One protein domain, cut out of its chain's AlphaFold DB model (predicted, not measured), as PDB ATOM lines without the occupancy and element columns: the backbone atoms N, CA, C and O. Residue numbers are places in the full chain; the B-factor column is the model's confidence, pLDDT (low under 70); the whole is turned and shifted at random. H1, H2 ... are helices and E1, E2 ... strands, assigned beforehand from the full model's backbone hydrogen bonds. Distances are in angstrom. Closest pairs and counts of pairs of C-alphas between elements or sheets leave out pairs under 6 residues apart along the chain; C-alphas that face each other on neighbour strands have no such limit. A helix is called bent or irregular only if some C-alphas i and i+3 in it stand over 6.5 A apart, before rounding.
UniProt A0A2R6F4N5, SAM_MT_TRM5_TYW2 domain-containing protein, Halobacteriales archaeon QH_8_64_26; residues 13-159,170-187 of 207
ATOM      1  N   LEU A  13     248.691 207.055 183.940       94.88
ATOM      2  CA  LEU A  13     248.576 206.067 185.004       94.88
ATOM      3  C   LEU A  13     247.619 204.963 184.574       94.88
ATOM      4  O   LEU A  13     246.476 205.230 184.212       94.88
ATOM      5  N   LYS A  14     248.060 203.709 184.673       95.31
ATOM      6  CA  LYS A  14     247.190 202.558 184.431       95.31
ATOM      7  C   LYS A  14     246.347 202.239 185.665       95.31
ATOM      8  O   LYS A  14     246.885 202.107 186.770       95.31
ATOM      9  N   ARG A  15     245.035 202.074 185.490       94.81
ATOM     10  CA  ARG A  15     244.105 201.669 186.551       94.81
ATOM     11  C   ARG A  15     243.084 200.643 186.060       94.81
ATOM     12  O   ARG A  15     242.649 200.733 184.917       94.81
ATOM     13  N   PRO A  16     242.658 199.713 186.933       94.62
ATOM     14  CA  PRO A  16     241.440 198.960 186.686       94.62
ATOM     15  C   PRO A  16     240.239 199.908 186.760       94.62
ATOM     16  O   PRO A  16     240.125 200.698 187.702       94.62
ATOM     17  N   VAL A  17     239.356 199.808 185.774       93.75
ATOM     18  CA  VAL A  17     238.079 200.511 185.687       93.75
ATOM     19  C   VAL A  17     237.033 199.440 185.404       93.75
ATOM     20  O   VAL A  17     236.955 198.902 184.306       93.75
ATOM     21  N   HIS A  18     236.266 199.073 186.432       91.19
ATOM     22  CA  HIS A  18     235.365 197.915 186.392       91.19
ATOM     23  C   HIS A  18     236.095 196.618 186.000       91.19
ATOM     24  O   HIS A  18     236.953 196.156 186.753       91.19
ATOM     25  N   ASP A  19     235.750 196.041 184.847       91.69
ATOM     26  CA  ASP A  19     236.216 194.733 184.374       91.69
ATOM     27  C   ASP A  19     237.349 194.833 183.334       91.69
ATOM     28  O   ASP A  19     237.786 193.818 182.800       91.69
ATOM     29  N   TYR A  20     237.841 196.044 183.061       94.50
ATOM     30  CA  TYR A  20     238.907 196.324 182.096       94.50
ATOM     31  C   TYR A  20     239.965 197.270 182.690       94.50
ATOM     32  O   TYR A  20     239.789 197.849 183.767       94.50
ATOM     33  N   GLU A  21     241.110 197.410 182.023       96.31
ATOM     34  CA  GLU A  21     242.154 198.367 182.409       96.31
ATOM     35  C   GLU A  21     242.129 199.606 181.503       96.31
ATOM     36  O   GLU A  21     241.832 199.517 180.315       96.31
ATOM     37  N   MET A  22     242.481 200.772 182.044       97.75
ATOM     38  CA  MET A  22     242.647 202.004 181.267       97.75
ATOM     39  C   MET A  22     243.938 202.717 181.661       97.75
ATOM     40  O   MET A  22     244.259 202.838 182.847       97.75
ATOM     41  N   TYR A  23     244.659 203.230 180.670       97.56
ATOM     42  CA  TYR A  23     245.562 204.358 180.837       97.56
ATOM     43  C   TYR A  23     244.740 205.640 180.984       97.56
ATOM     44  O   TYR A  23     243.843 205.923 180.190       97.56
ATOM     45  N   LEU A  24     245.063 206.406 182.020       96.38
ATOM     46  CA  LEU A  24     244.407 207.655 182.389       96.38
ATOM     47  C   LEU A  24     245.458 208.756 182.448       96.38
ATOM     48  O   LEU A  24     246.513 208.550 183.047       96.38
ATOM     49  N   ASP A  25     245.184 209.914 181.859       94.31
ATOM     50  CA  ASP A  25     246.098 211.051 181.953       94.31
ATOM     51  C   ASP A  25     245.999 211.695 183.345       94.31
ATOM     52  O   ASP A  25     244.931 212.138 183.768       94.31
ATOM     53  N   ALA A  26     247.105 211.746 184.086       92.00
ATOM     54  CA  ALA A  26     247.154 212.402 185.389       92.00
ATOM     55  C   ALA A  26     247.062 213.934 185.297       92.00
ATOM     56  O   ALA A  26     246.792 214.575 186.315       92.00
ATOM     57  N   ALA A  27     247.303 214.517 184.118       89.31
ATOM     58  CA  ALA A  27     247.153 215.947 183.865       89.31
ATOM     59  C   ALA A  27     245.720 216.338 183.460       89.31
ATOM     60  O   ALA A  27     245.340 217.492 183.654       89.31
ATOM     61  N   ASP A  28     244.909 215.402 182.956       88.12
ATOM     62  CA  ASP A  28     243.516 215.670 182.584       88.12
ATOM     63  C   ASP A  28     242.653 215.891 183.833       88.12
ATOM     64  O   ASP A  28     242.431 214.990 184.648       88.12
ATOM     65  N   ALA A  29     242.120 217.106 183.969       85.19
ATOM     66  CA  ALA A  29     241.232 217.483 185.062       85.19
ATOM     67  C   ALA A  29     239.785 216.966 184.894       85.19
ATOM     68  O   ALA A  29     238.983 217.125 185.817       85.19
ATOM     69  N   GLY A  30     239.456 216.351 183.751       89.44
ATOM     70  CA  GLY A  30     238.139 215.821 183.413       89.44
ATOM     71  C   GLY A  30     237.932 214.356 183.814       89.44
ATOM     72  O   GLY A  30     237.927 213.986 184.998       89.44
ATOM     73  N   ILE A  31     237.671 213.511 182.813       91.81
ATOM     74  CA  ILE A  31     237.283 212.112 183.025       91.81
ATOM     75  C   ILE A  31     238.416 211.297 183.661       91.81
ATOM     76  O   ILE A  31     238.148 210.521 184.580       91.81
ATOM     77  N   SER A  32     239.675 211.526 183.281       93.88
ATOM     78  CA  SER A  32     240.821 210.787 183.822       93.88
ATOM     79  C   SER A  32     240.989 211.035 185.316       93.88
ATOM     80  O   SER A  32     241.094 210.080 186.083       93.88
ATOM     81  N   LYS A  33     240.902 212.291 185.776       92.31
ATOM     82  CA  LYS A  33     240.897 212.619 187.211       92.31
ATOM     83  C   LYS A  33     239.754 211.940 187.963       92.31
ATOM     84  O   LYS A  33     239.964 211.440 189.074       92.31
ATOM     85  N   THR A  34     238.559 211.910 187.373       92.19
ATOM     86  CA  THR A  34     237.386 211.259 187.979       92.19
ATOM     87  C   THR A  34     237.630 209.758 188.144       92.19
ATOM     88  O   THR A  34     237.451 209.219 189.237       92.19
ATOM     89  N   LEU A  35     238.116 209.094 187.094       94.06
ATOM     90  CA  LEU A  35     238.431 207.666 187.106       94.06
ATOM     91  C   LEU A  35     239.606 207.338 188.040       94.06
ATOM     92  O   LEU A  35     239.538 206.359 188.779       94.06
ATOM     93  N   LEU A  36     240.639 208.181 188.104       94.06
ATOM     94  CA  LEU A  36     241.751 208.029 189.051       94.06
ATOM     95  C   LEU A  36     241.302 208.140 190.515       94.06
ATOM     96  O   LEU A  36     241.858 207.453 191.373       94.06
ATOM     97  N   SER A  37     240.316 208.994 190.800       92.75
ATOM     98  CA  SER A  37     239.852 209.267 192.167       92.75
ATOM     99  C   SER A  37     238.796 208.270 192.646       92.75
ATOM    100  O   SER A  37     238.832 207.845 193.799       92.75
ATOM    101  N   TYR A  38     237.852 207.904 191.775       91.38
ATOM    102  CA  TYR A  38     236.659 207.140 192.151       91.38
ATOM    103  C   TYR A  38     236.553 205.780 191.456       91.38
ATOM    104  O   TYR A  38     235.717 204.970 191.846       91.38
ATOM    105  N   GLY A  39     237.366 205.519 190.427       90.75
ATOM    106  CA  GLY A  39     237.309 204.288 189.632       90.75
ATOM    107  C   GLY A  39     236.107 204.195 188.688       90.75
ATOM    108  O   GLY A  39     235.903 203.156 188.071       90.75
ATOM    109  N   THR A  40     235.285 205.243 188.590       91.75
ATOM    110  CA  THR A  40     234.051 205.243 187.794       91.75
ATOM    111  C   THR A  40     233.597 206.665 187.469       91.75
ATOM    112  O   THR A  40     233.782 207.584 188.271       91.75
ATOM    113  N   HIS A  41     233.004 206.843 186.291       90.88
ATOM    114  CA  HIS A  41     232.415 208.088 185.802       90.88
ATOM    115  C   HIS A  41     230.928 207.862 185.498       90.88
ATOM    116  O   HIS A  41     230.550 206.783 185.041       90.88
ATOM    117  N   GLU A  42     230.086 208.853 185.813       87.25
ATOM    118  CA  GLU A  42     228.626 208.801 185.618       87.25
ATOM    119  C   GLU A  42     227.968 207.477 186.052       87.25
ATOM    120  O   GLU A  42     227.212 206.863 185.305       87.25
ATOM    121  N   GLN A  43     228.239 207.036 187.289       87.31
ATOM    122  CA  GLN A  43     227.830 205.718 187.804       87.31
ATOM    123  C   GLN A  43     226.396 205.311 187.448       87.31
ATOM    124  O   GLN A  43     226.170 204.179 187.050       87.31
ATOM    125  N   ARG A  44     225.420 206.216 187.580       88.19
ATOM    126  CA  ARG A  44     224.016 205.889 187.287       88.19
ATOM    127  C   ARG A  44     223.783 205.616 185.802       88.19
ATOM    128  O   ARG A  44     223.171 204.603 185.483       88.19
ATOM    129  N   SER A  45     224.280 206.490 184.925       88.62
ATOM    130  CA  SER A  45     224.171 206.335 183.470       88.62
ATOM    131  C   SER A  45     224.871 205.059 183.012       88.62
ATOM    132  O   SER A  45     224.292 204.270 182.275       88.62
ATOM    133  N   MET A  46     226.083 204.822 183.524       91.88
ATOM    134  CA  MET A  46     226.860 203.617 183.246       91.88
ATOM    135  C   MET A  46     226.106 202.351 183.659       91.88
ATOM    136  O   MET A  46     226.029 201.422 182.863       91.88
ATOM    137  N   THR A  47     225.510 202.315 184.857       93.00
ATOM    138  CA  THR A  47     224.809 201.115 185.339       93.00
ATOM    139  C   THR A  47     223.620 200.792 184.450       93.00
ATOM    140  O   THR A  47     223.505 199.659 183.998       93.00
ATOM    141  N   VAL A  48     222.777 201.789 184.157       95.25
ATOM    142  CA  VAL A  48     221.604 201.596 183.295       95.25
ATOM    143  C   VAL A  48     222.044 201.153 181.904       95.25
ATOM    144  O   VAL A  48     221.573 200.139 181.411       95.25
ATOM    145  N   PHE A  49     223.008 201.845 181.292       94.75
ATOM    146  CA  PHE A  49     223.480 201.487 179.955       94.75
ATOM    147  C   PHE A  49     224.071 200.070 179.905       94.75
ATOM    148  O   PHE A  49     223.795 199.306 178.982       94.75
ATOM    149  N   ARG A  50     224.822 199.671 180.937       95.50
ATOM    150  CA  ARG A  50     225.365 198.315 181.064       95.50
ATOM    151  C   ARG A  50     224.273 197.251 181.182       95.50
ATOM    152  O   ARG A  50     224.437 196.157 180.646       95.50
ATOM    153  N   GLU A  51     223.202 197.535 181.914       96.88
ATOM    154  CA  GLU A  51     222.055 196.630 182.055       96.88
ATOM    155  C   GLU A  51     221.298 196.478 180.731       96.88
ATOM    156  O   GLU A  51     221.025 195.350 180.327       96.88
ATOM    157  N   GLU A  52     221.070 197.575 180.007       96.56
ATOM    158  CA  GLU A  52     220.438 197.543 178.680       96.56
ATOM    159  C   GLU A  52     221.288 196.772 177.656       96.56
ATOM    160  O   GLU A  52     220.766 195.943 176.912       96.56
ATOM    161  N   LEU A  53     222.613 196.960 177.656       95.88
ATOM    162  CA  LEU A  53     223.521 196.185 176.799       95.88
ATOM    163  C   LEU A  53     223.478 194.684 177.110       95.88
ATOM    164  O   LEU A  53     223.561 193.866 176.197       95.88
ATOM    165  N   ARG A  54     223.343 194.304 178.388       96.38
ATOM    166  CA  ARG A  54     223.193 192.894 178.780       96.38
ATOM    167  C   ARG A  54     221.865 192.323 178.301       96.38
ATOM    168  O   ARG A  54     221.862 191.234 177.740       96.38
ATOM    169  N   ALA A  55     220.770 193.060 178.474       96.56
ATOM    170  CA  ALA A  55     219.462 192.645 177.973       96.56
ATOM    171  C   ALA A  55     219.482 192.466 176.444       96.56
ATOM    172  O   ALA A  55     219.024 191.444 175.936       96.56
ATOM    173  N   LEU A  56     220.108 193.397 175.712       94.50
ATOM    174  CA  LEU A  56     220.316 193.281 174.267       94.50
ATOM    175  C   LEU A  56     221.145 192.041 173.907       94.50
ATOM    176  O   LEU A  56     220.808 191.322 172.967       94.50
ATOM    177  N   ALA A  57     222.218 191.773 174.656       93.75
ATOM    178  CA  ALA A  57     223.061 190.602 174.447       93.75
ATOM    179  C   ALA A  57     222.304 189.283 174.679       93.75
ATOM    180  O   ALA A  57     222.636 188.283 174.045       93.75
ATOM    181  N   GLU A  58     221.308 189.264 175.564       94.25
ATOM    182  CA  GLU A  58     220.441 188.101 175.790       94.25
ATOM    183  C   GLU A  58     219.382 187.931 174.688       94.25
ATOM    184  O   GLU A  58     219.046 186.801 174.332       94.25
ATOM    185  N   GLU A  59     218.863 189.030 174.132       94.75
ATOM    186  CA  GLU A  59     217.825 189.010 173.093       94.75
ATOM    187  C   GLU A  59     218.384 188.697 171.696       94.75
ATOM    188  O   GLU A  59     217.797 187.923 170.931       94.75
ATOM    189  N   VAL A  60     219.526 189.289 171.345       92.81
ATOM    190  CA  VAL A  60     220.156 189.125 170.033       92.81
ATOM    191  C   VAL A  60     221.086 187.921 170.070       92.81
ATOM    192  O   VAL A  60     221.920 187.808 170.960       92.81
ATOM    193  N   THR A  61     220.988 187.032 169.082       89.69
ATOM    194  CA  THR A  61     221.842 185.829 168.973       89.69
ATOM    195  C   THR A  61     222.977 185.965 167.955       89.69
ATOM    196  O   THR A  61     223.931 185.193 168.013       89.69
ATOM    197  N   GLY A  62     222.888 186.939 167.044       92.75
ATOM    198  CA  GLY A  62     223.925 187.254 166.059       92.75
ATOM    199  C   GLY A  62     224.924 188.306 166.540       92.75
ATOM    200  O   GLY A  62     224.927 188.679 167.720       92.75
ATOM    201  N   ASP A  63     225.748 188.769 165.602       93.38
ATOM    202  CA  ASP A  63     226.668 189.889 165.801       93.38
ATOM    203  C   ASP A  63     225.890 191.180 166.093       93.38
ATOM    204  O   ASP A  63     224.760 191.373 165.635       93.38
ATOM    205  N   VAL A  64     226.494 192.050 166.896       94.81
ATOM    206  CA  VAL A  64     225.929 193.330 167.320       94.81
ATOM    207  C   VAL A  64     226.891 194.432 166.910       94.81
ATOM    208  O   VAL A  64     227.950 194.603 167.520       94.81
ATOM    209  N   THR A  65     226.494 195.198 165.897       94.19
ATOM    210  CA  THR A  65     227.222 196.397 165.482       94.19
ATOM    211  C   THR A  65     226.814 197.589 166.341       94.19
ATOM    212  O   THR A  65     225.628 197.918 166.437       94.19
ATOM    213  N   VAL A  66     227.792 198.258 166.949       95.25
ATOM    214  CA  VAL A  66     227.598 199.463 167.764       95.25
ATOM    215  C   VAL A  66     228.260 200.646 167.074       95.25
ATOM    216  O   VAL A  66     229.390 200.541 166.609       95.25
ATOM    217  N   LEU A  67     227.559 201.778 167.012       94.31
ATOM    218  CA  LEU A  67     228.119 203.053 166.569       94.31
ATOM    219  C   LEU A  67     228.147 204.023 167.750       94.31
ATOM    220  O   LEU A  67     227.100 204.532 168.155       94.31
ATOM    221  N   GLU A  68     229.337 204.299 168.271       94.69
ATOM    222  CA  GLU A  68     229.549 205.259 169.353       94.69
ATOM    223  C   GLU A  68     230.083 206.580 168.793       94.69
ATOM    224  O   GLU A  68     231.051 206.617 168.032       94.69
ATOM    225  N   VAL A  69     229.467 207.693 169.188       93.31
ATOM    226  CA  VAL A  69     229.850 209.033 168.739       93.31
ATOM    227  C   VAL A  69     230.366 209.843 169.920       93.31
ATOM    228  O   VAL A  69     229.615 210.127 170.850       93.31
ATOM    229  N   GLY A  70     231.626 210.272 169.850       91.69
ATOM    230  CA  GLY A  70     232.308 210.981 170.934       91.69
ATOM    231  C   GLY A  70     232.888 210.033 171.980       91.69
ATOM    232  O   GLY A  70     232.688 210.238 173.176       91.69
ATOM    233  N   ALA A  71     233.597 208.993 171.535       95.25
ATOM    234  CA  ALA A  71     234.130 207.945 172.407       95.25
ATOM    235  C   ALA A  71     235.216 208.429 173.385       95.25
ATOM    236  O   ALA A  71     235.516 207.752 174.378       95.25
ATOM    237  N   ASN A  72     235.792 209.613 173.151       95.75
ATOM    238  CA  ASN A  72     236.789 210.229 174.015       95.75
ATOM    239  C   ASN A  72     237.964 209.265 174.280       95.75
ATOM    240  O   ASN A  72     238.637 208.874 173.334       95.75
ATOM    241  N   ILE A  73     238.203 208.845 175.530       97.12
ATOM    242  CA  ILE A  73     239.278 207.907 175.909       97.12
ATOM    243  C   ILE A  73     238.835 206.430 175.954       97.12
ATOM    244  O   ILE A  73     239.591 205.582 176.438       97.12
ATOM    245  N   GLY A  74     237.612 206.116 175.512       96.94
ATOM    246  CA  GLY A  74     237.093 204.746 175.390       96.94
ATOM    247  C   GLY A  74     236.389 204.172 176.616       96.94
ATOM    248  O   GLY A  74     236.329 202.955 176.767       96.94
ATOM    249  N   TYR A  75     235.883 205.014 177.522       96.94
ATOM    250  CA  TYR A  75     235.231 204.544 178.755       96.94
ATOM    251  C   TYR A  75     233.981 203.690 178.474       96.94
ATOM    252  O   TYR A  75     233.826 202.614 179.051       96.94
ATOM    253  N   PHE A  76     233.108 204.143 177.570       97.00
ATOM    254  CA  PHE A  76     231.919 203.386 177.180       97.00
ATOM    255  C   PHE A  76     232.242 202.321 176.125       97.00
ATOM    256  O   PHE A  76     231.805 201.187 176.305       97.00
ATOM    257  N   SER A  77     233.118 202.603 175.155       97.69
ATOM    258  CA  SER A  77     233.566 201.627 174.145       97.69
ATOM    259  C   SER A  77     234.085 200.319 174.750       97.69
ATOM    260  O   SER A  77     233.721 199.221 174.325       97.69
ATOM    261  N   LEU A  78     234.928 200.417 175.788       98.06
ATOM    262  CA  LEU A  78     235.447 199.239 176.485       98.06
ATOM    263  C   LEU A  78     234.337 198.478 177.215       98.06
ATOM    264  O   LEU A  78     234.382 197.252 177.292       98.06
ATOM    265  N   MET A  79     233.323 199.170 177.732       97.25
ATOM    266  CA  MET A  79     232.172 198.523 178.355       97.25
ATOM    267  C   MET A  79     231.297 197.800 177.328       97.25
ATOM    268  O   MET A  79     230.901 196.665 177.585       97.25
ATOM    269  N   GLU A  80     231.030 198.423 176.180       97.81
ATOM    270  CA  GLU A  80     230.250 197.849 175.079       97.81
ATOM    271  C   GLU A  80     230.860 196.531 174.602       97.81
ATOM    272  O   GLU A  80     230.204 195.488 174.671       97.81
ATOM    273  N   VAL A  81     232.145 196.541 174.227       97.94
ATOM    274  CA  VAL A  81     232.842 195.329 173.769       97.94
ATOM    275  C   VAL A  81     232.948 194.272 174.875       97.94
ATOM    276  O   VAL A  81     232.831 193.080 174.602       97.94
ATOM    277  N   THR A  82     233.116 194.683 176.139       97.06
ATOM    278  CA  THR A  82     233.208 193.743 177.270       97.06
ATOM    279  C   THR A  82     231.879 193.031 177.516       97.06
ATOM    280  O   THR A  82     231.867 191.841 177.822       97.06
ATOM    281  N   VAL A  83     230.752 193.742 177.407       96.94
ATOM    282  CA  VAL A  83     229.418 193.166 177.634       96.94
ATOM    283  C   VAL A  83     228.978 192.295 176.459       96.94
ATOM    284  O   VAL A  83     228.452 191.207 176.680       96.94
ATOM    285  N   LEU A  84     229.199 192.756 175.226       96.88
ATOM    286  CA  LEU A  84     228.783 192.054 174.009       96.88
ATOM    287  C   LEU A  84     229.720 190.887 173.645       96.88
ATOM    288  O   LEU A  84     229.295 189.914 173.016       96.88
ATOM    289  N   GLY A  85     230.978 190.944 174.087       95.38
ATOM    290  CA  GLY A  85     231.956 189.872 173.941       95.38
ATOM    291  C   GLY A  85     232.354 189.623 172.487       95.38
ATOM    292  O   GLY A  85     232.612 190.549 171.722       95.38
ATOM    293  N   GLU A  86     232.431 188.349 172.093       95.44
ATOM    294  CA  GLU A  86     232.911 187.950 170.761       95.44
ATOM    295  C   GLU A  86     232.032 188.433 169.606       95.44
ATOM    296  O   GLU A  86     232.522 188.516 168.486       95.44
ATOM    297  N   ARG A  87     230.775 188.776 169.895       95.00
ATOM    298  CA  ARG A  87     229.771 189.227 168.923       95.00
ATOM    299  C   ARG A  87     229.792 190.735 168.686       95.00
ATOM    300  O   ARG A  87     228.955 191.241 167.951       95.00
ATOM    301  N   ALA A  88     230.673 191.462 169.365       96.81
ATOM    302  CA  ALA A  88     230.758 192.908 169.253       96.81
ATOM    303  C   ALA A  88     231.499 193.327 167.976       96.81
ATOM    304  O   ALA A  88     232.623 192.878 167.744       96.81
ATOM    305  N   ASP A  89     230.902 194.253 167.229       96.00
ATOM    306  CA  ASP A  89     231.550 195.038 166.175       96.00
ATOM    307  C   ASP A  89     231.328 196.530 166.469       96.00
ATOM    308  O   ASP A  89     230.280 197.099 166.167       96.00
ATOM    309  N   VAL A  90     232.269 197.157 167.171       96.94
ATOM    310  CA  VAL A  90     232.112 198.513 167.709       96.94
ATOM    311  C   VAL A  90     232.873 199.507 166.838       96.94
ATOM    312  O   VAL A  90     234.094 199.444 166.706       96.94
ATOM    313  N   HIS A  91     232.160 200.478 166.283       95.81
ATOM    314  CA  HIS A  91     232.720 201.587 165.519       95.81
ATOM    315  C   HIS A  91     232.628 202.850 166.363       95.81
ATOM    316  O   HIS A  91     231.532 203.310 166.687       95.81
ATOM    317  N   VAL A  92     233.775 203.415 166.724       96.19
ATOM    318  CA  VAL A  92     233.850 204.558 167.637       96.19
ATOM    319  C   VAL A  92     234.375 205.786 166.913       96.19
ATOM    320  O   VAL A  92     235.425 205.743 166.281       96.19
ATOM    321  N   ILE A  93     233.656 206.898 167.012       95.06
ATOM    322  CA  ILE A  93     234.034 208.175 166.411       95.06
ATOM    323  C   ILE A  93     234.569 209.098 167.502       95.06
ATOM    324  O   ILE A  93     233.863 209.395 168.464       95.06
ATOM    325  N   GLU A  94     235.790 209.599 167.334       96.06
ATOM    326  CA  GLU A  94     236.379 210.618 168.201       96.06
ATOM    327  C   GLU A  94     237.203 211.619 167.370       96.06
ATOM    328  O   GLU A  94     238.176 211.236 166.716       96.06
ATOM    329  N   PRO A  95     236.848 212.916 167.378       94.00
ATOM    330  CA  PRO A  95     237.553 213.909 166.576       94.00
ATOM    331  C   PRO A  95     238.875 214.389 167.189       94.00
ATOM    332  O   PRO A  95     239.720 214.887 166.445       94.00
ATOM    333  N   ALA A  96     239.069 214.323 168.512       93.38
ATOM    334  CA  ALA A  96     240.232 214.933 169.154       93.38
ATOM    335  C   ALA A  96     241.466 214.011 169.102       93.38
ATOM    336  O   ALA A  96     241.437 212.931 169.691       93.38
ATOM    337  N   PRO A  97     242.587 214.421 168.470       91.75
ATOM    338  CA  PRO A  97     243.746 213.546 168.270       91.75
ATOM    339  C   PRO A  97     244.360 212.985 169.559       91.75
ATOM    340  O   PRO A  97     244.809 211.841 169.577       91.75
ATOM    341  N   GLU A  98     244.376 213.767 170.641       91.62
ATOM    342  CA  GLU A  98     244.901 213.314 171.936       91.62
ATOM    343  C   GLU A  98     243.988 212.262 172.582       91.62
ATOM    344  O   GLU A  98     244.479 211.235 173.055       91.62
ATOM    345  N   ASN A  99     242.666 212.462 172.512       94.56
ATOM    346  CA  ASN A  99     241.681 211.483 172.974       94.56
ATOM    347  C   ASN A  99     241.779 210.193 172.159       94.56
ATOM    348  O   ASN A  99     241.905 209.123 172.744       94.56
ATOM    349  N   VAL A 100     241.829 210.297 170.824       96.44
ATOM    350  CA  VAL A 100     242.045 209.162 169.912       96.44
ATOM    351  C   VAL A 100     243.293 208.375 170.302       96.44
ATOM    352  O   VAL A 100     243.242 207.153 170.411       96.44
ATOM    353  N   ALA A 101     244.422 209.053 170.529       95.81
ATOM    354  CA  ALA A 101     245.668 208.376 170.866       95.81
ATOM    355  C   ALA A 101     245.566 207.603 172.192       95.81
ATOM    356  O   ALA A 101     246.147 206.523 172.323       95.81
ATOM    357  N   LEU A 102     244.836 208.132 173.180       96.56
ATOM    358  CA  LEU A 102     244.614 207.452 174.455       96.56
ATOM    359  C   LEU A 102     243.570 206.327 174.343       96.56
ATOM    360  O   LEU A 102     243.785 205.248 174.896       96.56
ATOM    361  N   LEU A 103     242.501 206.534 173.575       98.00
ATOM    362  CA  LEU A 103     241.505 205.526 173.207       98.00
ATOM    363  C   LEU A 103     242.161 204.315 172.541       98.00
ATOM    364  O   LEU A 103     241.982 203.196 173.009       98.00
ATOM    365  N   GLU A 104     242.989 204.521 171.516       98.06
ATOM    366  CA  GLU A 104     243.692 203.440 170.813       98.06
ATOM    367  C   GLU A 104     244.617 202.653 171.755       98.06
ATOM    368  O   GLU A 104     244.670 201.423 171.700       98.06
ATOM    369  N   ARG A 105     245.297 203.338 172.687       97.56
ATOM    370  CA  ARG A 105     246.091 202.673 173.735       97.56
ATOM    371  C   ARG A 105     245.224 201.843 174.673       97.56
ATOM    372  O   ARG A 105     245.632 200.747 175.047       97.56
ATOM    373  N   ASN A 106     244.054 202.346 175.053       98.38
ATOM    374  CA  ASN A 106     243.114 201.650 175.929       98.38
ATOM    375  C   ASN A 106     242.482 200.431 175.244       98.38
ATOM    376  O   ASN A 106     242.381 199.370 175.858       98.38
ATOM    377  N   VAL A 107     242.142 200.532 173.960       98.25
ATOM    378  CA  VAL A 107     241.679 199.398 173.145       98.25
ATOM    379  C   VAL A 107     242.764 198.323 173.050       98.25
ATOM    380  O   VAL A 107     242.505 197.149 173.331       98.25
ATOM    381  N   ALA A 108     243.997 198.719 172.716       98.00
ATOM    382  CA  ALA A 108     245.124 197.798 172.600       98.00
ATOM    383  C   ALA A 108     245.473 197.125 173.937       98.00
ATOM    384  O   ALA A 108     245.750 195.927 173.965       98.00
ATOM    385  N   LEU A 109     245.412 197.869 175.048       98.00
ATOM    386  CA  LEU A 109     245.677 197.361 176.398       98.00
ATOM    387  C   LEU A 109     244.779 196.171 176.763       98.00
ATOM    388  O   LEU A 109     245.235 195.256 177.445       98.00
ATOM    389  N   ASN A 110     243.530 196.175 176.297       97.94
ATOM    390  CA  ASN A 110     242.552 195.130 176.595       97.94
ATOM    391  C   ASN A 110     242.408 194.087 175.470       97.94
ATOM    392  O   ASN A 110     241.588 193.181 175.580       97.94
ATOM    393  N   GLY A 111     243.201 194.185 174.395       97.56
ATOM    394  CA  GLY A 111     243.169 193.220 173.293       97.56
ATOM    395  C   GLY A 111     241.892 193.273 172.445       97.56
ATOM    396  O   GLY A 111     241.512 192.266 171.853       97.56
ATOM    397  N   TYR A 112     241.227 194.430 172.376       98.06
ATOM    398  CA  TYR A 112     239.972 194.600 171.632       98.06
ATOM    399  C   TYR A 112     240.145 195.198 170.229       98.06
ATOM    400  O   TYR A 112     239.157 195.558 169.598       98.06
ATOM    401  N   GLY A 113     241.377 195.279 169.716       96.75
ATOM    402  CA  GLY A 113     241.667 195.875 168.403       96.75
ATOM    403  C   GLY A 113     240.962 195.200 167.220       96.75
ATOM    404  O   GLY A 113     240.695 195.863 166.229       96.75
ATOM    405  N   ASP A 114     240.601 193.919 167.346       96.56
ATOM    406  CA  ASP A 114     239.866 193.186 166.304       96.56
ATOM    407  C   ASP A 114     238.346 193.434 166.340       96.56
ATOM    408  O   ASP A 114     237.625 192.941 165.479       96.56
ATOM    409  N   ARG A 115     237.843 194.145 167.360       96.75
ATOM    410  CA  ARG A 115     236.403 194.392 167.584       96.75
ATOM    411  C   ARG A 115     236.044 195.863 167.744       96.75
ATOM    412  O   ARG A 115     234.865 196.189 167.727       96.75
ATOM    413  N   ILE A 116     237.031 196.733 167.952       97.88
ATOM    414  CA  ILE A 116     236.835 198.179 168.044       97.88
ATOM    415  C   ILE A 116     237.584 198.847 166.896       97.88
ATOM    416  O   ILE A 116     238.815 198.822 166.852       97.88
ATOM    417  N   THR A 117     236.836 199.509 166.019       96.31
ATOM    418  CA  THR A 117     237.374 200.333 164.935       96.31
ATOM    419  C   THR A 117     237.276 201.811 165.316       96.31
ATOM    420  O   THR A 117     236.183 202.305 165.592       96.31
ATOM    421  N   VAL A 118     238.413 202.518 165.351       96.12
ATOM    422  CA  VAL A 118     238.511 203.920 165.802       96.12
ATOM    423  C   VAL A 118     238.554 204.892 164.629       96.12
ATOM    424  O   VAL A 118     239.409 204.796 163.751       96.12
ATOM    425  N   GLU A 119     237.684 205.898 164.677       93.25
ATOM    426  CA  GLU A 119     237.439 206.841 163.594       93.25
ATOM    427  C   GLU A 119     237.769 208.267 164.006       93.25
ATOM    428  O   GLU A 119     237.142 208.865 164.881       93.25
ATOM    429  N   ARG A 120     238.767 208.830 163.324       95.06
ATOM    430  CA  ARG A 120     239.398 210.109 163.667       95.06
ATOM    431  C   ARG A 120     238.719 211.266 162.941       95.06
ATOM    432  O   ARG A 120     239.329 211.943 162.112       95.06
ATOM    433  N   CYS A 121     237.425 211.431 163.183       92.06
ATOM    434  CA  CYS A 121     236.610 212.422 162.491       92.06
ATOM    435  C   CYS A 121     235.503 212.993 163.380       92.06
ATOM    436  O   CYS A 121     235.181 212.470 164.443       92.06
ATOM    437  N   ALA A 122     234.918 214.098 162.931       91.00
ATOM    438  CA  ALA A 122     233.699 214.660 163.479       91.00
ATOM    439  C   ALA A 122     232.484 214.203 162.650       91.00
ATOM    440  O   ALA A 122     232.528 214.270 161.419       91.00
ATOM    441  N   PRO A 123     231.361 213.814 163.275       88.44
ATOM    442  CA  PRO A 123     230.111 213.627 162.547       88.44
ATOM    443  C   PRO A 123     229.573 214.977 162.045       88.44
ATOM    444  O   PRO A 123     229.695 216.008 162.717       88.44
ATOM    445  N   GLY A 124     228.955 214.988 160.864       87.75
ATOM    446  CA  GLY A 124     228.441 216.215 160.259       87.75
ATOM    447  C   GLY A 124     227.434 216.035 159.135       87.75
ATOM    448  O   GLY A 124     227.077 214.924 158.759       87.75
ATOM    449  N   ASP A 125     226.988 217.160 158.575       84.81
ATOM    450  CA  ASP A 125     226.154 217.223 157.367       84.81
ATOM    451  C   ASP A 125     226.987 217.352 156.078       84.81
ATOM    452  O   ASP A 125     226.439 217.367 154.974       84.81
ATOM    453  N   ARG A 126     228.318 217.427 156.209       84.81
ATOM    454  CA  ARG A 126     229.275 217.627 155.117       84.81
ATOM    455  C   ARG A 126     230.483 216.710 155.262       84.81
ATOM    456  O   ARG A 126     230.776 216.198 156.337       84.81
ATOM    457  N   ASN A 127     231.176 216.521 154.141       84.69
ATOM    458  CA  ASN A 127     232.397 215.728 154.031       84.69
ATOM    459  C   ASN A 127     233.605 216.648 153.780       84.69
ATOM    460  O   ASN A 127     234.235 216.584 152.724       84.69
ATOM    461  N   GLU A 128     233.855 217.562 154.714       87.88
ATOM    462  CA  GLU A 128     234.914 218.582 154.662       87.88
ATOM    463  C   GLU A 128     235.639 218.672 156.014       87.88
ATOM    464  O   GLU A 128     235.475 217.785 156.837       87.88
ATOM    465  N   ASN A 129     236.468 219.686 156.274       87.81
ATOM    466  CA  ASN A 129     237.037 219.857 157.617       87.81
ATOM    467  C   ASN A 129     236.093 220.678 158.501       87.81
ATOM    468  O   ASN A 129     235.593 221.722 158.081       87.81
ATOM    469  N   ALA A 130     235.921 220.256 159.749       86.75
ATOM    470  CA  ALA A 130     235.236 221.007 160.792       86.75
ATOM    471  C   ALA A 130     236.242 221.606 161.783       86.75
ATOM    472  O   ALA A 130     237.394 221.176 161.863       86.75
ATOM    473  N   THR A 131     235.814 222.613 162.544       87.94
ATOM    474  CA  THR A 131     236.652 223.197 163.600       87.94
ATOM    475  C   THR A 131     236.336 222.538 164.934       87.94
ATOM    476  O   THR A 131     235.244 222.735 165.477       87.94
ATOM    477  N   LEU A 132     237.300 221.808 165.492       87.00
ATOM    478  CA  LEU A 132     237.238 221.300 166.857       87.00
ATOM    479  C   LEU A 132     237.800 222.348 167.821       87.00
ATOM    480  O   LEU A 132     238.959 222.748 167.719       87.00
ATOM    481  N   ARG A 133     236.977 222.784 168.774       86.06
ATOM    482  CA  ARG A 133     237.369 223.656 169.882       86.06
ATOM    483  C   ARG A 133     237.756 222.798 171.073       86.06
ATOM    484  O   ARG A 133     236.919 222.062 171.606       86.06
ATOM    485  N   LEU A 134     239.017 222.902 171.469       83.88
ATOM    486  CA  LEU A 134     239.572 222.187 172.604       83.88
ATOM    487  C   LEU A 134     239.213 222.925 173.893       83.88
ATOM    488  O   LEU A 134     239.196 224.152 173.955       83.88
ATOM    489  N   ALA A 135     238.908 222.152 174.921       78.50
ATOM    490  CA  ALA A 135     238.573 222.633 176.251       78.50
ATOM    491  C   ALA A 135     239.633 222.124 177.228       78.50
ATOM    492  O   ALA A 135     240.316 221.147 176.933       78.50
ATOM    493  N   GLU A 136     239.730 222.748 178.400       75.81
ATOM    494  CA  GLU A 136     240.626 222.288 179.472       75.81
ATOM    495  C   GLU A 136     240.315 220.847 179.913       75.81
ATOM    496  O   GLU A 136     241.215 220.092 180.262       75.81
ATOM    497  N   HIS A 137     239.042 220.449 179.856       79.56
ATOM    498  CA  HIS A 137     238.610 219.079 180.117       79.56
ATOM    499  C   HIS A 137     238.432 218.314 178.799       79.56
ATOM    500  O   HIS A 137     237.660 218.749 177.934       79.56
ATOM    501  N   ALA A 138     239.073 217.147 178.677       67.06
ATOM    502  CA  ALA A 138     239.052 216.310 177.469       67.06
ATOM    503  C   ALA A 138     237.631 215.918 177.010       67.06
ATOM    504  O   ALA A 138     237.345 215.802 175.823       67.06
ATOM    505  N   ASN A 139     236.697 215.774 177.955       76.56
ATOM    506  CA  ASN A 139     235.293 215.435 177.700       76.56
ATOM    507  C   ASN A 139     234.392 216.645 177.380       76.56
ATOM    508  O   ASN A 139     233.171 216.515 177.396       76.56
ATOM    509  N   CYS A 140     234.959 217.832 177.148       79.62
ATOM    510  CA  CYS A 140     234.209 219.070 176.893       79.62
ATOM    511  C   CYS A 140     234.542 219.730 175.546       79.62
ATOM    512  O   CYS A 140     234.143 220.876 175.316       79.62
ATOM    513  N   HIS A 141     235.271 219.043 174.663       78.00
ATOM    514  CA  HIS A 141     235.548 219.531 173.312       78.00
ATOM    515  C   HIS A 141     234.257 219.731 172.511       78.00
ATOM    516  O   HIS A 141     233.255 219.046 172.728       78.00
ATOM    517  N   ARG A 142     234.258 220.695 171.584       82.31
ATOM    518  CA  ARG A 142     233.081 221.010 170.762       82.31
ATOM    519  C   ARG A 142     233.446 221.132 169.299       82.31
ATOM    520  O   ARG A 142     234.342 221.891 168.944       82.31
ATOM    521  N   VAL A 143     232.692 220.453 168.447       80.44
ATOM    522  CA  VAL A 143     232.750 220.667 167.003       80.44
ATOM    523  C   VAL A 143     231.882 221.877 166.662       80.44
ATOM    524  O   VAL A 143     230.732 221.982 167.085       80.44
ATOM    525  N   SER A 144     232.456 222.814 165.920       80.19
ATOM    526  CA  SER A 144     231.756 223.942 165.305       80.19
ATOM    527  C   SER A 144     231.838 223.816 163.783       80.19
ATOM    528  O   SER A 144     232.552 222.943 163.292       80.19
ATOM    529  N   GLY A 145     231.058 224.631 163.061       66.62
ATOM    530  CA  GLY A 145     230.888 224.571 161.603       66.62
ATOM    531  C   GLY A 145     232.188 224.633 160.773       66.62
ATOM    532  O   GLY A 145     233.288 224.547 161.324       66.62
ATOM    533  N   PRO A 146     232.075 224.772 159.441       64.88
ATOM    534  CA  PRO A 146     233.177 224.550 158.503       64.88
ATOM    535  C   PRO A 146     234.483 225.213 158.937       64.88
ATOM    536  O   PRO A 146     234.505 226.386 159.321       64.88
ATOM    537  N   SER A 147     235.580 224.458 158.877       59.91
ATOM    538  CA  SER A 147     236.901 225.011 159.144       59.91
ATOM    539  C   SER A 147     237.364 225.850 157.963       59.91
ATOM    540  O   SER A 147     237.425 225.376 156.831       59.91
ATOM    541  N   ALA A 148     237.749 227.097 158.236       51.16
ATOM    542  CA  ALA A 148     238.399 227.958 157.251       51.16
ATOM    543  C   ALA A 148     239.840 227.507 156.929       51.16
ATOM    544  O   ALA A 148     240.489 228.103 156.069       51.16
ATOM    545  N   VAL A 149     240.355 226.482 157.623       52.88
ATOM    546  CA  VAL A 149     241.743 226.024 157.532       52.88
ATOM    547  C   VAL A 149     241.783 224.563 157.058       52.88
ATOM    548  O   VAL A 149     241.088 223.714 157.620       52.88
ATOM    549  N   PRO A 150     242.586 224.226 156.032       49.94
ATOM    550  CA  PRO A 150     242.807 222.839 155.633       49.94
ATOM    551  C   PRO A 150     243.458 222.036 156.768       49.94
ATOM    552  O   PRO A 150     244.369 222.535 157.430       49.94
ATOM    553  N   ALA A 151     243.031 220.786 156.963       50.09
ATOM    554  CA  ALA A 151     243.710 219.835 157.835       50.09
ATOM    555  C   ALA A 151     245.182 219.722 157.407       50.09
ATOM    556  O   ALA A 151     245.491 219.263 156.309       50.09
ATOM    557  N   SER A 152     246.079 220.199 158.262       47.38
ATOM    558  CA  SER A 152     247.518 219.967 158.168       47.38
ATOM    559  C   SER A 152     247.967 219.336 159.477       47.38
ATOM    560  O   SER A 152     247.382 219.617 160.526       47.38
ATOM    561  N   ASP A 153     248.959 218.455 159.396       40.22
ATOM    562  CA  ASP A 153     249.434 217.627 160.503       40.22
ATOM    563  C   ASP A 153     249.775 218.475 161.746       40.22
ATOM    564  O   ASP A 153     250.840 219.082 161.842       40.22
ATOM    565  N   GLY A 154     248.849 218.528 162.710       41.69
ATOM    566  CA  GLY A 154     249.096 219.017 164.072       41.69
ATOM    567  C   GLY A 154     249.165 220.536 164.284       41.69
ATOM    568  O   GLY A 154     249.618 220.968 165.342       41.69
ATOM    569  N   GLY A 155     248.731 221.368 163.333       40.50
ATOM    570  CA  GLY A 155     248.764 222.827 163.495       40.50
ATOM    571  C   GLY A 155     247.647 223.371 164.398       40.50
ATOM    572  O   GLY A 155     246.491 223.424 163.985       40.50
ATOM    573  N   THR A 156     247.975 223.833 165.610       44.59
ATOM    574  CA  THR A 156     247.050 224.625 166.440       44.59
ATOM    575  C   THR A 156     246.832 226.006 165.826       44.59
ATOM    576  O   THR A 156     247.788 226.759 165.644       44.59
ATOM    577  N   VAL A 157     245.577 226.372 165.547       48.41
ATOM    578  CA  VAL A 157     245.226 227.722 165.093       48.41
ATOM    579  C   VAL A 157     244.647 228.489 166.277       48.41
ATOM    580  O   VAL A 157     243.596 228.138 166.821       48.41
ATOM    581  N   VAL A 158     245.352 229.542 166.690       44.78
ATOM    582  CA  VAL A 158     244.846 230.524 167.654       44.78
ATOM    583  C   VAL A 158     244.030 231.541 166.858       44.78
ATOM    584  O   VAL A 158     244.596 232.409 166.199       44.78
ATOM    585  N   GLY A 159     242.707 231.389 166.836       43.66
ATOM    586  CA  GLY A 159     241.813 232.390 166.250       43.66
ATOM    587  C   GLY A 159     241.601 233.561 167.213       43.66
ATOM    588  O   GLY A 159     241.374 233.339 168.400       43.66
ATOM    589  N   THR A 170     241.151 228.955 174.688       57.81
ATOM    590  CA  THR A 170     240.479 227.884 173.938       57.81
ATOM    591  C   THR A 170     241.222 227.717 172.613       57.81
ATOM    592  O   THR A 170     241.116 228.570 171.734       57.81
ATOM    593  N   SER A 171     242.034 226.669 172.478       80.25
ATOM    594  CA  SER A 171     242.697 226.344 171.214       80.25
ATOM    595  C   SER A 171     241.716 225.669 170.250       80.25
ATOM    596  O   SER A 171     240.750 225.024 170.663       80.25
ATOM    597  N   SER A 172     241.938 225.834 168.946       86.00
ATOM    598  CA  SER A 172     241.117 225.199 167.914       86.00
ATOM    599  C   SER A 172     241.983 224.495 166.879       86.00
ATOM    600  O   SER A 172     243.082 224.960 166.561       86.00
ATOM    601  N   ILE A 173     241.494 223.364 166.378       87.62
ATOM    602  CA  ILE A 173     242.173 222.561 165.361       87.62
ATOM    603  C   ILE A 173     241.187 222.125 164.268       87.62
ATOM    604  O   ILE A 173     240.013 221.879 164.567       87.62
ATOM    605  N   PRO A 174     241.627 222.031 163.002       88.62
ATOM    606  CA  PRO A 174     240.831 221.418 161.951       88.62
ATOM    607  C   PRO A 174     240.794 219.898 162.143       88.62
ATOM    608  O   PRO A 174     241.821 219.276 162.415       88.62
ATOM    609  N   VAL A 175     239.623 219.296 161.963       89.44
ATOM    610  CA  VAL A 175     239.437 217.838 161.982       89.44
ATOM    611  C   VAL A 175     238.604 217.404 160.777       89.44
ATOM    612  O   VAL A 175     237.708 218.153 160.376       89.44
ATOM    613  N   PRO A 176     238.852 216.219 160.190       90.94
ATOM    614  CA  PRO A 176     237.989 215.686 159.142       90.94
ATOM    615  C   PRO A 176     236.547 215.562 159.638       90.94
ATOM    616  O   PRO A 176     236.316 215.146 160.771       90.94
ATOM    617  N   GLN A 177     235.579 215.895 158.794       91.19
ATOM    618  CA  GLN A 177     234.153 215.718 159.035       91.19
ATOM    619  C   GLN A 177     233.589 214.692 158.052       91.19
ATOM    620  O   GLN A 177     233.958 214.685 156.874       91.19
ATOM    621  N   VAL A 178     232.687 213.836 158.528       89.12
ATOM    622  CA  VAL A 178     232.032 212.814 157.710       89.12
ATOM    623  C   VAL A 178     230.524 212.812 157.938       89.12
ATOM    624  O   VAL A 178     230.045 212.978 159.065       89.12
ATOM    625  N   THR A 179     229.757 212.608 156.867       88.62
ATOM    626  CA  THR A 179     228.315 212.370 156.981       88.62
ATOM    627  C   THR A 179     228.022 210.957 157.466       88.62
ATOM    628  O   THR A 179     228.719 210.013 157.101       88.62
ATOM    629  N   GLY A 180     226.940 210.789 158.232       84.38
ATOM    630  CA  GLY A 180     226.504 209.465 158.693       84.38
ATOM    631  C   GLY A 180     226.248 208.487 157.540       84.38
ATOM    632  O   GLY A 180     226.686 207.346 157.593       84.38
ATOM    633  N   ASP A 181     225.627 208.945 156.449       84.62
ATOM    634  CA  ASP A 181     225.392 208.096 155.271       84.62
ATOM    635  C   ASP A 181     226.696 207.618 154.623       84.62
ATOM    636  O   ASP A 181     226.797 206.463 154.212       84.62
ATOM    637  N   ARG A 182     227.704 208.497 154.540       83.94
ATOM    638  CA  ARG A 182     229.014 208.134 153.996       83.94
ATOM    639  C   ARG A 182     229.724 207.144 154.913       83.94
ATOM    640  O   ARG A 182     230.246 206.149 154.423       83.94
ATOM    641  N   PHE A 183     229.684 207.401 156.217       86.50
ATOM    642  CA  PHE A 183     230.254 206.529 157.235       86.50
ATOM    643  C   PHE A 183     229.709 205.100 157.132       86.50
ATOM    644  O   PHE A 183     230.476 204.147 157.033       86.50
ATOM    645  N   LEU A 184     228.382 204.955 157.094       86.56
ATOM    646  CA  LEU A 184     227.731 203.647 157.016       86.56
ATOM    647  C   LEU A 184     228.044 202.930 155.694       86.56
ATOM    648  O   LEU A 184     228.322 201.733 155.692       86.56
ATOM    649  N   ALA A 185     228.038 203.661 154.574       84.31
ATOM    650  CA  ALA A 185     228.285 203.089 153.251       84.31
ATOM    651  C   ALA A 185     229.722 202.574 153.071       84.31
ATOM    652  O   ALA A 185     229.922 201.520 152.477       84.31
ATOM    653  N   GLU A 186     230.723 203.296 153.582       85.50
ATOM    654  CA  GLU A 186     232.136 202.899 153.478       85.50
ATOM    655  C   GLU A 186     232.472 201.649 154.312       85.50
ATOM    656  O   GLU A 186     233.532 201.056 154.113       85.50
ATOM    657  N   ARG A 187     231.581 201.239 155.224       80.88
ATOM    658  CA  ARG A 187     231.795 200.138 156.177       80.88
ATOM    659  C   ARG A 187     230.876 198.948 155.996       80.88
ATOM    660  O   ARG A 187     230.913 198.041 156.817       80.88
TER     661      ARG A 187
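AT A GLANCE: This is residues 13 to 159 and 170 to 187 of the 207 residues of the protein "SAM_MT_TRM5_TYW2 domain-containing protein" of Halobacteriales archaeon QH_8_64_26 (UniProt A0A2R6F4N5). A three-stranded sheet, E3 E4 E5, has helices H3 and H4 packed on one face; a strand hairpin, E1 and E2, covers H4 on the side away from that sheet, with H1 packed on the hairpin. H2 runs side by side with H3, and at one end a second sheet, E6 E9 E7 E8, curls like part of a barrel. The 165 printed residues hold five named helices and nine named strands, in the order E1 E2 H1 H2 E3 H3 E4 H4 E5 E6 E7 E8 E9 H5, class mixed; E3 E4 E5 is parallel and E6 E9 E7 E8 mixed. The whole is compact, radius of gyration of the C-alphas 16.3 A, spans 48 by 40 by 26 A.

HOW THE PARTS SIT: E1, residues 13 to 17, and E2, 20 to 25, form an antiparallel hairpin, N 15 to O 22 2.9 A. The C-alphas of Leu 24 and Ser 32 are the closest of E2 and H1, residues 31 to 38, at 5.0 A. H2, residues 43 to 59, touches H3, 75 to 87, at a shallow tilt of 14 degrees, the same way; the closest C-alphas, of Ala 57 and Leu 84, are 5.9 A apart. E3, residues 64 to 69, E4, 88 to 93, and E5, 116 to 119, are parallel, with N 66 to O 89 2.9 A and N 117 to O 90 2.8 A. H3 lies over E4, along the strands, height over the sheet 8.0 A. H4, residues 97 to 109, is on the same face over E5, its local plane only just fitted, to 6 C-alphas, giving two layers, helices on one face of a sheet. E3, H3, E4 and E4, H4, E5 are strand-helix-strand units, parallel neighbour strands with a helix between, both crossovers right-handed. The closest C-alphas of E2 and H4, of Met 22 and Asn 106, are 5.4 A apart. E5 runs on into E6, residues 122 to 124, at 70 degrees. E9, residues 172 to 179, is parallel to E6, N 124 to O 178 2.9 A, and antiparallel to E7, 129 to 133, N 132 to O 173 2.9 A. E7 and E8, 142 to 146, are a hairpin, N 133 to O 142 2.8 A. H5, residues 180 to 186, is not on either larger sheet. In H1, H2, H4 and H5 every O i to N i+4 pair is within hydrogen-bond range; in H3, 6 of 9.

IN THESE COORDINATES: E1 begins at C-alpha 13, (248.576, 206.067, 185.004). H2 spans 24.4 A, E9 21.2 A and H3 19.0 A; H3 is irregular, C-alphas 83 and 86 being 9.3 A apart. H5 ends at C-alpha 186, (232.136, 202.899, 153.478).

THE WHOLE: C-alphas 61 and 159, the farthest apart, are 50.7 A apart. Residues 160 to 169 are not printed, a gap of 9.0 A. Of the links printed whole, none is long. Residues 138, 145 to 159 and 170 are under pLDDT 70.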